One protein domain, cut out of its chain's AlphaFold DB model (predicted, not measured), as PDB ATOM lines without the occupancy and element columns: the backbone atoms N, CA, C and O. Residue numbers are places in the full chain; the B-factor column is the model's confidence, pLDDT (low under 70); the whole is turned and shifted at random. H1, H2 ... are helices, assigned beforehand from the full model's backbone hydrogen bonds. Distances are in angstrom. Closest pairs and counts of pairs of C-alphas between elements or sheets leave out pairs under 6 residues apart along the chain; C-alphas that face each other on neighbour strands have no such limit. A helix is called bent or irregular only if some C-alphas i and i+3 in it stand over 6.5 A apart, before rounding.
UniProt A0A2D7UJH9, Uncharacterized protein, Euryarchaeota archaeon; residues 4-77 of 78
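Overview. This is residues 4 to 77 of the 78 residues of an uncharacterized protein of Euryarchaeota archaeon (UniProt A0A2D7UJH9). Three helices make a flat, open frame: the long helices H1 and H3 are its two arms, and the shorter H2 is the crosspiece that joins them, with the middle between the arms empty. H1 runs toward the crosspiece and H3 runs back from it, and at the open end the first and last printed C-alphas, those of Asp 4 and Gly 77, are 11.8 A apart. The printed part has 74 residues, with three named helices in the order H1, H2, H3 and no named strand, and its class is all helix. It is only just loose, close to extended, with a radius of gyration of the C-alphas of 16.9 A, and the C-alphas span 51 by 32 by 10 A.

Along the chain. Start at C-alpha 4, at (7.819, -36.072, 36.115), and go along residues 4 to 10, which hold no named element. Find C-alpha 11 at (8.491, -45.262, 41.291); from there H1, residues 11 to 34, runs 34.2 A to C-alpha 34 at (34.414, -66.793, 47.069). After six residues comes H2, residues 41 to 52, which measures 16.1 A from first to last C-alpha. One residue later H3 begins, residues 54 to 76, and runs 32.4 A to C-alpha 76 at (11.296, -28.639, 37.439).

Arrangement. Look first at H1 and H2, which touch: their closest C-alphas are those of Gly 29 and Pro 42, 6.4 A apart. H1 touches H2 with residues 25 to 32 alone, and H2 touches H1 with residues 41 to 42 alone. Their lines stand at 79 degrees, about perpendicular. Go on to H2 and H3, which are close but not clearly touching; their closest C-alphas are those of Ile 50 and Phe 57, 6.2 A apart. Their lines too are about perpendicular, at 79 degrees. H1 and H3 are apart. In H1, H2 and H3 every O i to N i+4 pair of the backbone is within hydrogen-bond range, and no helix is bent or irregular.

Size, cuts and confidence. Compare C-alphas 36 and 77, the two farthest apart, and you will find 51.1 A between them; the outline is flat. Residues 6 to 24, of which 11 to 24 belong to H1, stand free, as do residues 51 to 56, of which 54 to 56 belong to H3, and residues 59 to 74 of H3. The link from H1 to H2 is short, the link from H2 to H3 is tight, and the printed part has no cut. In the B-factor column the mean pLDDT of the printed part is 87.7, and the model's confidence is low, under 70, at residues 5 to 7 and 76 to 77.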
ATOM      1  N   ASP A   4       8.699 -36.629  37.135       70.19
ATOM      2  CA  ASP A   4       7.819 -36.072  36.115       70.19
ATOM      3  C   ASP A   4       6.944 -34.974  36.760       70.19
ATOM      4  O   ASP A   4       6.364 -35.208  37.823       70.19
ATOM      5  N   PRO A   5       6.819 -33.772  36.166       66.19
ATOM      6  CA  PRO A   5       6.013 -32.686  36.732       66.19
ATOM      7  C   PRO A   5       4.513 -33.001  36.862       66.19
ATOM      8  O   PRO A   5       3.829 -32.365  37.662       66.19
ATOM      9  N   ILE A   6       3.994 -33.945  36.071       66.50
ATOM     10  CA  ILE A   6       2.577 -34.323  35.996       66.50
ATOM     11  C   ILE A   6       2.304 -35.574  36.841       66.50
ATOM     12  O   ILE A   6       1.298 -35.631  37.548       66.50
ATOM     13  N   PHE A   7       3.195 -36.569  36.783       67.75
ATOM     14  CA  PHE A   7       3.003 -37.872  37.441       67.75
ATOM     15  C   PHE A   7       3.809 -38.055  38.741       67.75
ATOM     16  O   PHE A   7       3.592 -39.028  39.465       67.75
ATOM     17  N   GLY A   8       4.689 -37.110  39.083       76.62
ATOM     18  CA  GLY A   8       5.516 -37.140  40.287       76.62
ATOM     19  C   GLY A   8       6.738 -38.053  40.157       76.62
ATOM     20  O   GLY A   8       7.335 -38.181  39.090       76.62
ATOM     21  N   TRP A   9       7.156 -38.673  41.263       79.12
ATOM     22  CA  TRP A   9       8.307 -39.581  41.267       79.12
ATOM     23  C   TRP A   9       8.019 -40.840  40.442       79.12
ATOM     24  O   TRP A   9       7.024 -41.531  40.667       79.12
ATOM     25  N   ASP A  10       8.933 -41.171  39.534       82.75
ATOM     26  CA  ASP A  10       8.925 -42.420  38.778       82.75
ATOM     27  C   ASP A  10       9.337 -43.569  39.712       82.75
ATOM     28  O   ASP A  10      10.517 -43.890  39.901       82.75
ATOM     29  N   TRP A  11       8.326 -44.165  40.343       82.44
ATOM     30  CA  TRP A  11       8.491 -45.262  41.291       82.44
ATOM     31  C   TRP A  11       9.157 -46.492  40.671       82.44
ATOM     32  O   TRP A  11       9.866 -47.207  41.382       82.44
ATOM     33  N   ASP A  12       8.981 -46.735  39.373       85.44
ATOM     34  CA  ASP A  12       9.580 -47.888  38.701       85.44
ATOM     35  C   ASP A  12      11.078 -47.681  38.481       85.44
ATOM     36  O   ASP A  12      11.871 -48.593  38.737       85.44
ATOM     37  N   ARG A  13      11.507 -46.463  38.129       81.69
ATOM     38  CA  ARG A  13      12.940 -46.120  38.097       81.69
ATOM     39  C   ARG A  13      13.576 -46.156  39.477       81.69
ATOM     40  O   ARG A  13      14.687 -46.667  39.605       81.69
ATOM     41  N   ILE A  14      12.893 -45.658  40.510       85.69
ATOM     42  CA  ILE A  14      13.395 -45.724  41.892       85.69
ATOM     43  C   ILE A  14      13.573 -47.184  42.320       85.69
ATOM     44  O   ILE A  14      14.621 -47.548  42.856       85.69
ATOM     45  N   ARG A  15      12.590 -48.047  42.030       87.31
ATOM     46  CA  ARG A  15      12.688 -49.492  42.285       87.31
ATOM     47  C   ARG A  15      13.844 -50.121  41.521       87.31
ATOM     48  O   ARG A  15      14.595 -50.885  42.115       87.31
ATOM     49  N   MET A  16      14.020 -49.779  40.247       90.19
ATOM     50  CA  MET A  16      15.126 -50.281  39.432       90.19
ATOM     51  C   MET A  16      16.483 -49.882  40.021       90.19
ATOM     52  O   MET A  16      17.341 -50.741  40.193       90.19
ATOM     53  N   ILE A  17      16.664 -48.614  40.396       89.69
ATOM     54  CA  ILE A  17      17.901 -48.131  41.030       89.69
ATOM     55  C   ILE A  17      18.145 -48.858  42.354       89.69
ATOM     56  O   ILE A  17      19.268 -49.291  42.614       89.69
ATOM     57  N   GLY A  18      17.097 -49.051  43.160       90.44
ATOM     58  CA  GLY A  18      17.171 -49.812  44.405       90.44
ATOM     59  C   GLY A  18      17.576 -51.270  44.184       90.44
ATOM     60  O   GLY A  18      18.491 -51.757  44.840       90.44
ATOM     61  N   MET A  19      16.951 -51.956  43.224       92.88
ATOM     62  CA  MET A  19      17.256 -53.351  42.885       92.88
ATOM     63  C   MET A  19      18.667 -53.515  42.319       92.88
ATOM     64  O   MET A  19      19.354 -54.461  42.691       92.88
ATOM     65  N   VAL A  20      19.123 -52.595  41.465       94.44
ATOM     66  CA  VAL A  20      20.490 -52.610  40.924       94.44
ATOM     67  C   VAL A  20      21.506 -52.362  42.036       94.44
ATOM     68  O   VAL A  20      22.480 -53.101  42.140       94.44
ATOM     69  N   SER A  21      21.262 -51.382  42.908       91.56
ATOM     70  CA  SER A  21      22.133 -51.101  44.060       91.56
ATOM     71  C   SER A  21      22.221 -52.303  45.004       91.56
ATOM     72  O   SER A  21      23.313 -52.697  45.411       91.56
ATOM     73  N   LEU A  22      21.078 -52.932  45.297       91.94
ATOM     74  CA  LEU A  22      21.014 -54.152  46.095       91.94
ATOM     75  C   LEU A  22      21.766 -55.302  45.417       91.94
ATOM     76  O   LEU A  22      22.536 -55.996  46.073       91.94
ATOM     77  N   PHE A  23      21.575 -55.495  44.111       94.62
ATOM     78  CA  PHE A  23      22.274 -56.528  43.355       94.62
ATOM     79  C   PHE A  23      23.789 -56.335  43.407       94.62
ATOM     80  O   PHE A  23      24.496 -57.289  43.707       94.62
ATOM     81  N   VAL A  24      24.288 -55.116  43.184       93.75
ATOM     82  CA  VAL A  24      25.726 -54.807  43.256       93.75
ATOM     83  C   VAL A  24      26.291 -55.144  44.634       93.75
ATOM     84  O   VAL A  24      27.359 -55.745  44.715       93.75
ATOM     85  N   PHE A  25      25.567 -54.814  45.705       92.44
ATOM     86  CA  PHE A  25      25.971 -55.126  47.076       92.44
ATOM     87  C   PHE A  25      25.992 -56.633  47.364       92.44
ATOM     88  O   PHE A  25      26.964 -57.162  47.895       92.44
ATOM     89  N   LEU A  26      24.921 -57.344  47.002       92.81
ATOM     90  CA  LEU A  26      24.835 -58.789  47.221       92.81
ATOM     91  C   LEU A  26      25.869 -59.543  46.377       92.81
ATOM     92  O   LEU A  26      26.460 -60.515  46.843       92.81
ATOM     93  N   PHE A  27      26.097 -59.088  45.145       95.12
ATOM     94  CA  PHE A  27      27.069 -59.672  44.234       95.12
ATOM     95  C   PHE A  27      28.503 -59.434  44.709       95.12
ATOM     96  O   PHE A  27      29.293 -60.373  44.721       95.12
ATOM     97  N   SER A  28      28.845 -58.222  45.156       93.06
ATOM     98  CA  SER A  28      30.178 -57.943  45.704       93.06
ATOM     99  C   SER A  28      30.442 -58.728  46.988       93.06
ATOM    100  O   SER A  28      31.530 -59.278  47.151       93.06
ATOM    101  N   GLY A  29      29.438 -58.865  47.861       93.19
ATOM    102  CA  GLY A  29      29.524 -59.728  49.038       93.19
ATOM    103  C   GLY A  29      29.716 -61.200  48.674       93.19
ATOM    104  O   GLY A  29      30.563 -61.875  49.257       93.19
ATOM    105  N   PHE A  30      28.996 -61.695  47.663       95.00
ATOM    106  CA  PHE A  30      29.185 -63.047  47.136       95.00
ATOM    107  C   PHE A  30      30.610 -63.261  46.607       95.00
ATOM    108  O   PHE A  30      31.270 -64.213  47.020       95.00
ATOM    109  N   VAL A  31      31.121 -62.355  45.767       95.25
ATOM    110  CA  VAL A  31      32.500 -62.427  45.249       95.25
ATOM    111  C   VAL A  31      33.512 -62.450  46.397       95.25
ATOM    112  O   VAL A  31      34.348 -63.350  46.449       95.25
ATOM    113  N   SER A  32      33.367 -61.558  47.380       94.44
ATOM    114  CA  SER A  32      34.230 -61.535  48.567       94.44
ATOM    115  C   SER A  32      34.256 -62.885  49.297       94.44
ATOM    116  O   SER A  32      35.326 -63.404  49.614       94.44
ATOM    117  N   THR A  33      33.094 -63.526  49.485       93.94
ATOM    118  CA  THR A  33      33.043 -64.864  50.105       93.94
ATOM    119  C   THR A  33      33.730 -65.946  49.278       93.94
ATOM    120  O   THR A  33      34.315 -66.866  49.847       93.94
ATOM    121  N   THR A  34      33.706 -65.844  47.944       93.69
ATOM    122  CA  THR A  34      34.414 -66.793  47.069       93.69
ATOM    123  C   THR A  34      35.929 -66.601  47.073       93.69
ATOM    124  O   THR A  34      36.663 -67.551  46.815       93.69
ATOM    125  N   GLU A  35      36.403 -65.406  47.424       92.12
ATOM    126  CA  GLU A  35      37.826 -65.066  47.539       92.12
ATOM    127  C   GLU A  35      38.388 -65.317  48.953       92.12
ATOM    128  O   GLU A  35      39.554 -65.034  49.223       92.12
ATOM    129  N   GLY A  36      37.584 -65.894  49.855       89.94
ATOM    130  CA  GLY A  36      37.985 -66.214  51.229       89.94
ATOM    131  C   GLY A  36      37.789 -65.076  52.236       89.94
ATOM    132  O   GLY A  36      38.223 -65.210  53.380       89.94
ATOM    133  N   GLY A  37      37.137 -63.984  51.832       91.75
ATOM    134  CA  GLY A  37      36.688 -62.907  52.712       91.75
ATOM    135  C   GLY A  37      35.301 -63.153  53.321       91.75
ATOM    136  O   GLY A  37      34.659 -64.189  53.129       91.75
ATOM    137  N   GLY A  38      34.817 -62.171  54.071       92.31
ATOM    138  CA  GLY A  38      33.456 -62.088  54.584       92.31
ATOM    139  C   GLY A  38      32.481 -61.458  53.587       92.31
ATOM    140  O   GLY A  38      32.840 -60.626  52.754       92.31
ATOM    141  N   PHE A  39      31.198 -61.807  53.714       91.19
ATOM    142  CA  PHE A  39      30.127 -61.256  52.871       91.19
ATOM    143  C   PHE A  39      29.991 -59.733  52.997       91.19
ATOM    144  O   PHE A  39      29.679 -59.045  52.032       91.19
ATOM    145  N   PHE A  40      30.240 -59.195  54.189       92.88
ATOM    146  CA  PHE A  40      30.138 -57.761  54.453       92.88
ATOM    147  C   PHE A  40      31.454 -57.006  54.239       92.88
ATOM    148  O   PHE A  40      31.459 -55.784  54.386       92.88
ATOM    149  N   ASP A  41      32.541 -57.678  53.855       91.50
ATOM    150  CA  ASP A  41      33.858 -57.051  53.687       91.50
ATOM    151  C   ASP A  41      33.854 -55.869  52.714       91.50
ATOM    152  O   ASP A  41      34.427 -54.844  53.077       91.50
ATOM    153  N   PRO A  42      33.164 -55.906  51.554       90.31
ATOM    154  CA  PRO A  42      33.096 -54.739  50.673       90.31
ATOM    155  C   PRO A  42      32.479 -53.514  51.362       90.31
ATOM    156  O   PRO A  42      32.924 -52.385  51.174       90.31
ATOM    157  N   SER A  43      31.474 -53.743  52.210       90.69
ATOM    158  CA  SER A  43      30.805 -52.691  52.989       90.69
ATOM    159  C   SER A  43      31.729 -52.136  54.062       90.69
ATOM    160  O   SER A  43      31.813 -50.925  54.244       90.69
ATOM    161  N   ASN A  44      32.431 -53.025  54.765       91.94
ATOM    162  CA  ASN A  44      33.372 -52.647  55.809       91.94
ATOM    163  C   ASN A  44      34.540 -51.858  55.219       91.94
ATOM    164  O   ASN A  44      34.871 -50.804  55.744       91.94
ATOM    165  N   GLN A  45      35.099 -52.299  54.091       91.38
ATOM    166  CA  GLN A  45      36.155 -51.580  53.375       91.38
ATOM    167  C   GLN A  45      35.690 -50.196  52.917       91.38
ATOM    168  O   GLN A  45      36.427 -49.225  53.073       91.38
ATOM    169  N   LEU A  46      34.457 -50.080  52.410       89.00
ATOM    170  CA  LEU A  46      33.878 -48.787  52.052       89.00
ATOM    171  C   LEU A  46      33.766 -47.862  53.273       89.00
ATOM    172  O   LEU A  46      34.160 -46.701  53.197       89.00
ATOM    173  N   LEU A  47      33.259 -48.364  54.402       90.69
ATOM    174  CA  LEU A  47      33.127 -47.583  55.636       90.69
ATOM    175  C   LEU A  47      34.486 -47.179  56.215       90.69
ATOM    176  O   LEU A  47      34.650 -46.034  56.632       90.69
ATOM    177  N   THR A  48      35.466 -48.083  56.205       94.69
ATOM    178  CA  THR A  48      36.843 -47.785  56.612       94.69
ATOM    179  C   THR A  48      37.444 -46.704  55.723       94.69
ATOM    180  O   THR A  48      37.966 -45.723  56.243       94.69
ATOM    181  N   TRP A  49      37.292 -46.812  54.401       92.62
ATOM    182  CA  TRP A  49      37.785 -45.797  53.472       92.62
ATOM    183  C   TRP A  49      37.143 -44.428  53.720       92.62
ATOM    184  O   TRP A  49      37.847 -43.418  53.727       92.62
ATOM    185  N   ILE A  50      35.828 -44.389  53.977       92.56
ATOM    186  CA  ILE A  50      35.111 -43.156  54.336       92.56
ATOM    187  C   ILE A  50      35.673 -42.562  55.634       92.56
ATOM    188  O   ILE A  50      35.908 -41.357  55.682       92.56
ATOM    189  N   GLY A  51      35.921 -43.386  56.657       90.56
ATOM    190  CA  GLY A  51      36.517 -42.943  57.923       90.56
ATOM    191  C   GLY A  51      37.966 -42.462  57.791       90.56
ATOM    192  O   GLY A  51      38.395 -41.573  58.515       90.56
ATOM    193  N   GLU A  52      38.730 -42.995  56.838       95.56
ATOM    194  CA  GLU A  52      40.092 -42.527  56.544       95.56
ATOM    195  C   GLU A  52      40.107 -41.240  55.700       95.56
ATOM    196  O   GLU A  52      41.061 -40.463  55.758       95.56
ATOM    197  N   HIS A  53      39.047 -40.995  54.925       95.00
ATOM    198  CA  HIS A  53      38.956 -39.904  53.950       95.00
ATOM    199  C   HIS A  53      37.759 -38.980  54.211       95.00
ATOM    200  O   HIS A  53      37.170 -38.452  53.264       95.00
ATOM    201  N   GLU A  54      37.413 -38.739  55.479       90.62
ATOM    202  CA  GLU A  54      36.186 -38.026  55.876       90.62
ATOM    203  C   GLU A  54      36.005 -36.691  55.142       90.62
ATOM    204  O   GLU A  54      34.938 -36.410  54.596       90.62
ATOM    205  N   VAL A  55      37.066 -35.882  55.058       92.00
ATOM    206  CA  VAL A  55      37.027 -34.569  54.391       92.00
ATOM    207  C   VAL A  55      36.768 -34.712  52.891       92.00
ATOM    208  O   VAL A  55      35.962 -33.970  52.327       92.00
ATOM    209  N   ALA A  56      37.423 -35.669  52.229       89.19
ATOM    210  CA  ALA A  56      37.236 -35.901  50.800       89.19
ATOM    211  C   ALA A  56      35.827 -36.432  50.510       89.19
ATOM    212  O   ALA A  56      35.165 -35.945  49.592       89.19
ATOM    213  N   PHE A  57      35.338 -37.363  51.329       89.44
ATOM    214  CA  PHE A  57      33.975 -37.873  51.233       89.44
ATOM    215  C   PHE A  57      32.937 -36.759  51.418       89.44
ATOM    216  O   PHE A  57      31.973 -36.676  50.652       89.44
ATOM    217  N   LEU A  58      33.156 -35.856  52.378       92.50
ATOM    218  CA  LEU A  58      32.265 -34.728  52.637       92.50
ATOM    219  C   LEU A  58      32.264 -33.735  51.466       92.50
ATOM    220  O   LEU A  58      31.193 -33.328  51.016       92.50
ATOM    221  N   MET A  59      33.432 -33.410  50.900       91.75
ATOM    222  CA  MET A  59      33.524 -32.565  49.702       91.75
ATOM    223  C   MET A  59      32.799 -33.182  48.501       91.75
ATOM    224  O   MET A  59      32.005 -32.504  47.848       91.75
ATOM    225  N   VAL A  60      33.026 -34.470  48.231       90.94
ATOM    226  CA  VAL A  60      32.349 -35.189  47.142       90.94
ATOM    227  C   VAL A  60      30.837 -35.200  47.363       90.94
ATOM    228  O   VAL A  60      30.088 -34.914  46.432       90.94
ATOM    229  N   SER A  61      30.386 -35.446  48.595       91.38
ATOM    230  CA  SER A  61      28.964 -35.445  48.957       91.38
ATOM    231  C   SER A  61      28.310 -34.081  48.724       91.38
ATOM    232  O   SER A  61      27.224 -34.013  48.150       91.38
ATOM    233  N   VAL A  62      28.977 -32.985  49.101       92.50
ATOM    234  CA  VAL A  62      28.483 -31.618  48.862       92.50
ATOM    235  C   VAL A  62      28.362 -31.325  47.367       92.50
ATOM    236  O   VAL A  62      27.330 -30.819  46.928       92.50
ATOM    237  N   VAL A  63      29.377 -31.671  46.570       92.94
ATOM    238  CA  VAL A  63      29.354 -31.464  45.112       92.94
ATOM    239  C   VAL A  63      28.254 -32.301  44.452       92.94
ATOM    240  O   VAL A  63      27.530 -31.789  43.600       92.94
ATOM    241  N   LEU A  64      28.076 -33.555  44.875       91.00
ATOM    242  CA  LEU A  64      27.002 -34.427  44.392       91.00
ATOM    243  C   LEU A  64      25.622 -33.856  44.713       91.00
ATOM    244  O   LEU A  64      24.779 -33.776  43.823       91.00
ATOM    245  N   LEU A  65      25.394 -33.419  45.953       91.25
ATOM    246  CA  LEU A  65      24.123 -32.821  46.364       91.25
ATOM    247  C   LEU A  65      23.835 -31.523  45.607       91.25
ATOM    248  O   LEU A  65      22.713 -31.327  45.141       91.25
ATOM    249  N   ALA A  66      24.842 -30.667  45.423       90.69
ATOM    250  CA  ALA A  66      24.714 -29.452  44.623       90.69
ATOM    251  C   ALA A  66      24.402 -29.769  43.150       90.69
ATOM    252  O   ALA A  66      23.548 -29.118  42.548       90.69
ATOM    253  N   GLY A  67      25.042 -30.795  42.581       87.50
ATOM    254  CA  GLY A  67      24.785 -31.271  41.223       87.50
ATOM    255  C   GLY A  67      23.374 -31.835  41.054       87.50
ATOM    256  O   GLY A  67      22.667 -31.441  40.127       87.50
ATOM    257  N   ILE A  68      22.930 -32.689  41.981       86.38
ATOM    258  CA  ILE A  68      21.568 -33.244  42.003       86.38
ATOM    259  C   ILE A  68      20.541 -32.117  42.123       86.38
ATOM    260  O   ILE A  68      19.567 -32.101  41.376       86.38
ATOM    261  N   TYR A  69      20.772 -31.156  43.019       84.44
ATOM    262  CA  TYR A  69      19.896 -29.998  43.183       84.44
ATOM    263  C   TYR A  69      19.841 -29.133  41.918       84.44
ATOM    264  O   TYR A  69      18.757 -28.767  41.471       84.44
ATOM    265  N   SER A  70      20.992 -28.834  41.308       84.38
ATOM    266  CA  SER A  70      21.062 -28.056  40.068       84.38
ATOM    267  C   SER A  70      20.344 -28.756  38.914       84.38
ATOM    268  O   SER A  70      19.612 -28.110  38.164       84.38
ATOM    269  N   TRP A  71      20.537 -30.069  38.773       83.25
ATOM    270  CA  TRP A  71      19.834 -30.868  37.772       83.25
ATOM    271  C   TRP A  71      18.326 -30.867  38.032       83.25
ATOM    272  O   TRP A  71      17.554 -30.533  37.135       83.25
ATOM    273  N   TRP A  72      17.901 -31.132  39.269       77.50
ATOM    274  CA  TRP A  72      16.489 -31.095  39.642       77.50
ATOM    275  C   TRP A  72      15.869 -29.730  39.314       77.50
ATOM    276  O   TRP A  72      14.832 -29.655  38.653       77.50
ATOM    277  N   ARG A  73      16.538 -28.631  39.673       78.12
ATOM    278  CA  ARG A  73      16.072 -27.282  39.346       78.12
ATOM    279  C   ARG A  73      15.886 -27.072  37.838       78.12
ATOM    280  O   ARG A  73      14.891 -26.469  37.443       78.12
ATOM    281  N   SER A  74      16.802 -27.577  37.009       78.19
ATOM    282  CA  SER A  74      16.703 -27.456  35.546       78.19
ATOM    283  C   SER A  74      15.509 -28.209  34.945       78.19
ATOM    284  O   SER A  74      14.944 -27.752  33.957       78.19
ATOM    285  N   GLU A  75      15.092 -29.314  35.565       71.06
ATOM    286  CA  GLU A  75      13.980 -30.154  35.095       71.06
ATOM    287  C   GLU A  75      12.611 -29.661  35.595       71.06
ATOM    288  O   GLU A  75      11.597 -29.855  34.930       71.06
ATOM    289  N   VAL A  76      12.560 -29.037  36.779       69.62
ATOM    290  CA  VAL A  76      11.296 -28.639  37.439       69.62
ATOM    291  C   VAL A  76      10.974 -27.153  37.279       69.62
ATOM    292  O   VAL A  76       9.836 -26.755  37.510       69.62
ATOM    293  N   GLY A  77      11.928 -26.340  36.817       59.12
ATOM    294  CA  GLY A  77      11.666 -24.972  36.368       59.12
ATOM    295  C   GLY A  77      11.200 -24.025  37.476       59.12
ATOM    296  O   GLY A  77      10.120 -23.450  37.368       59.12
TER     297      GLY A  77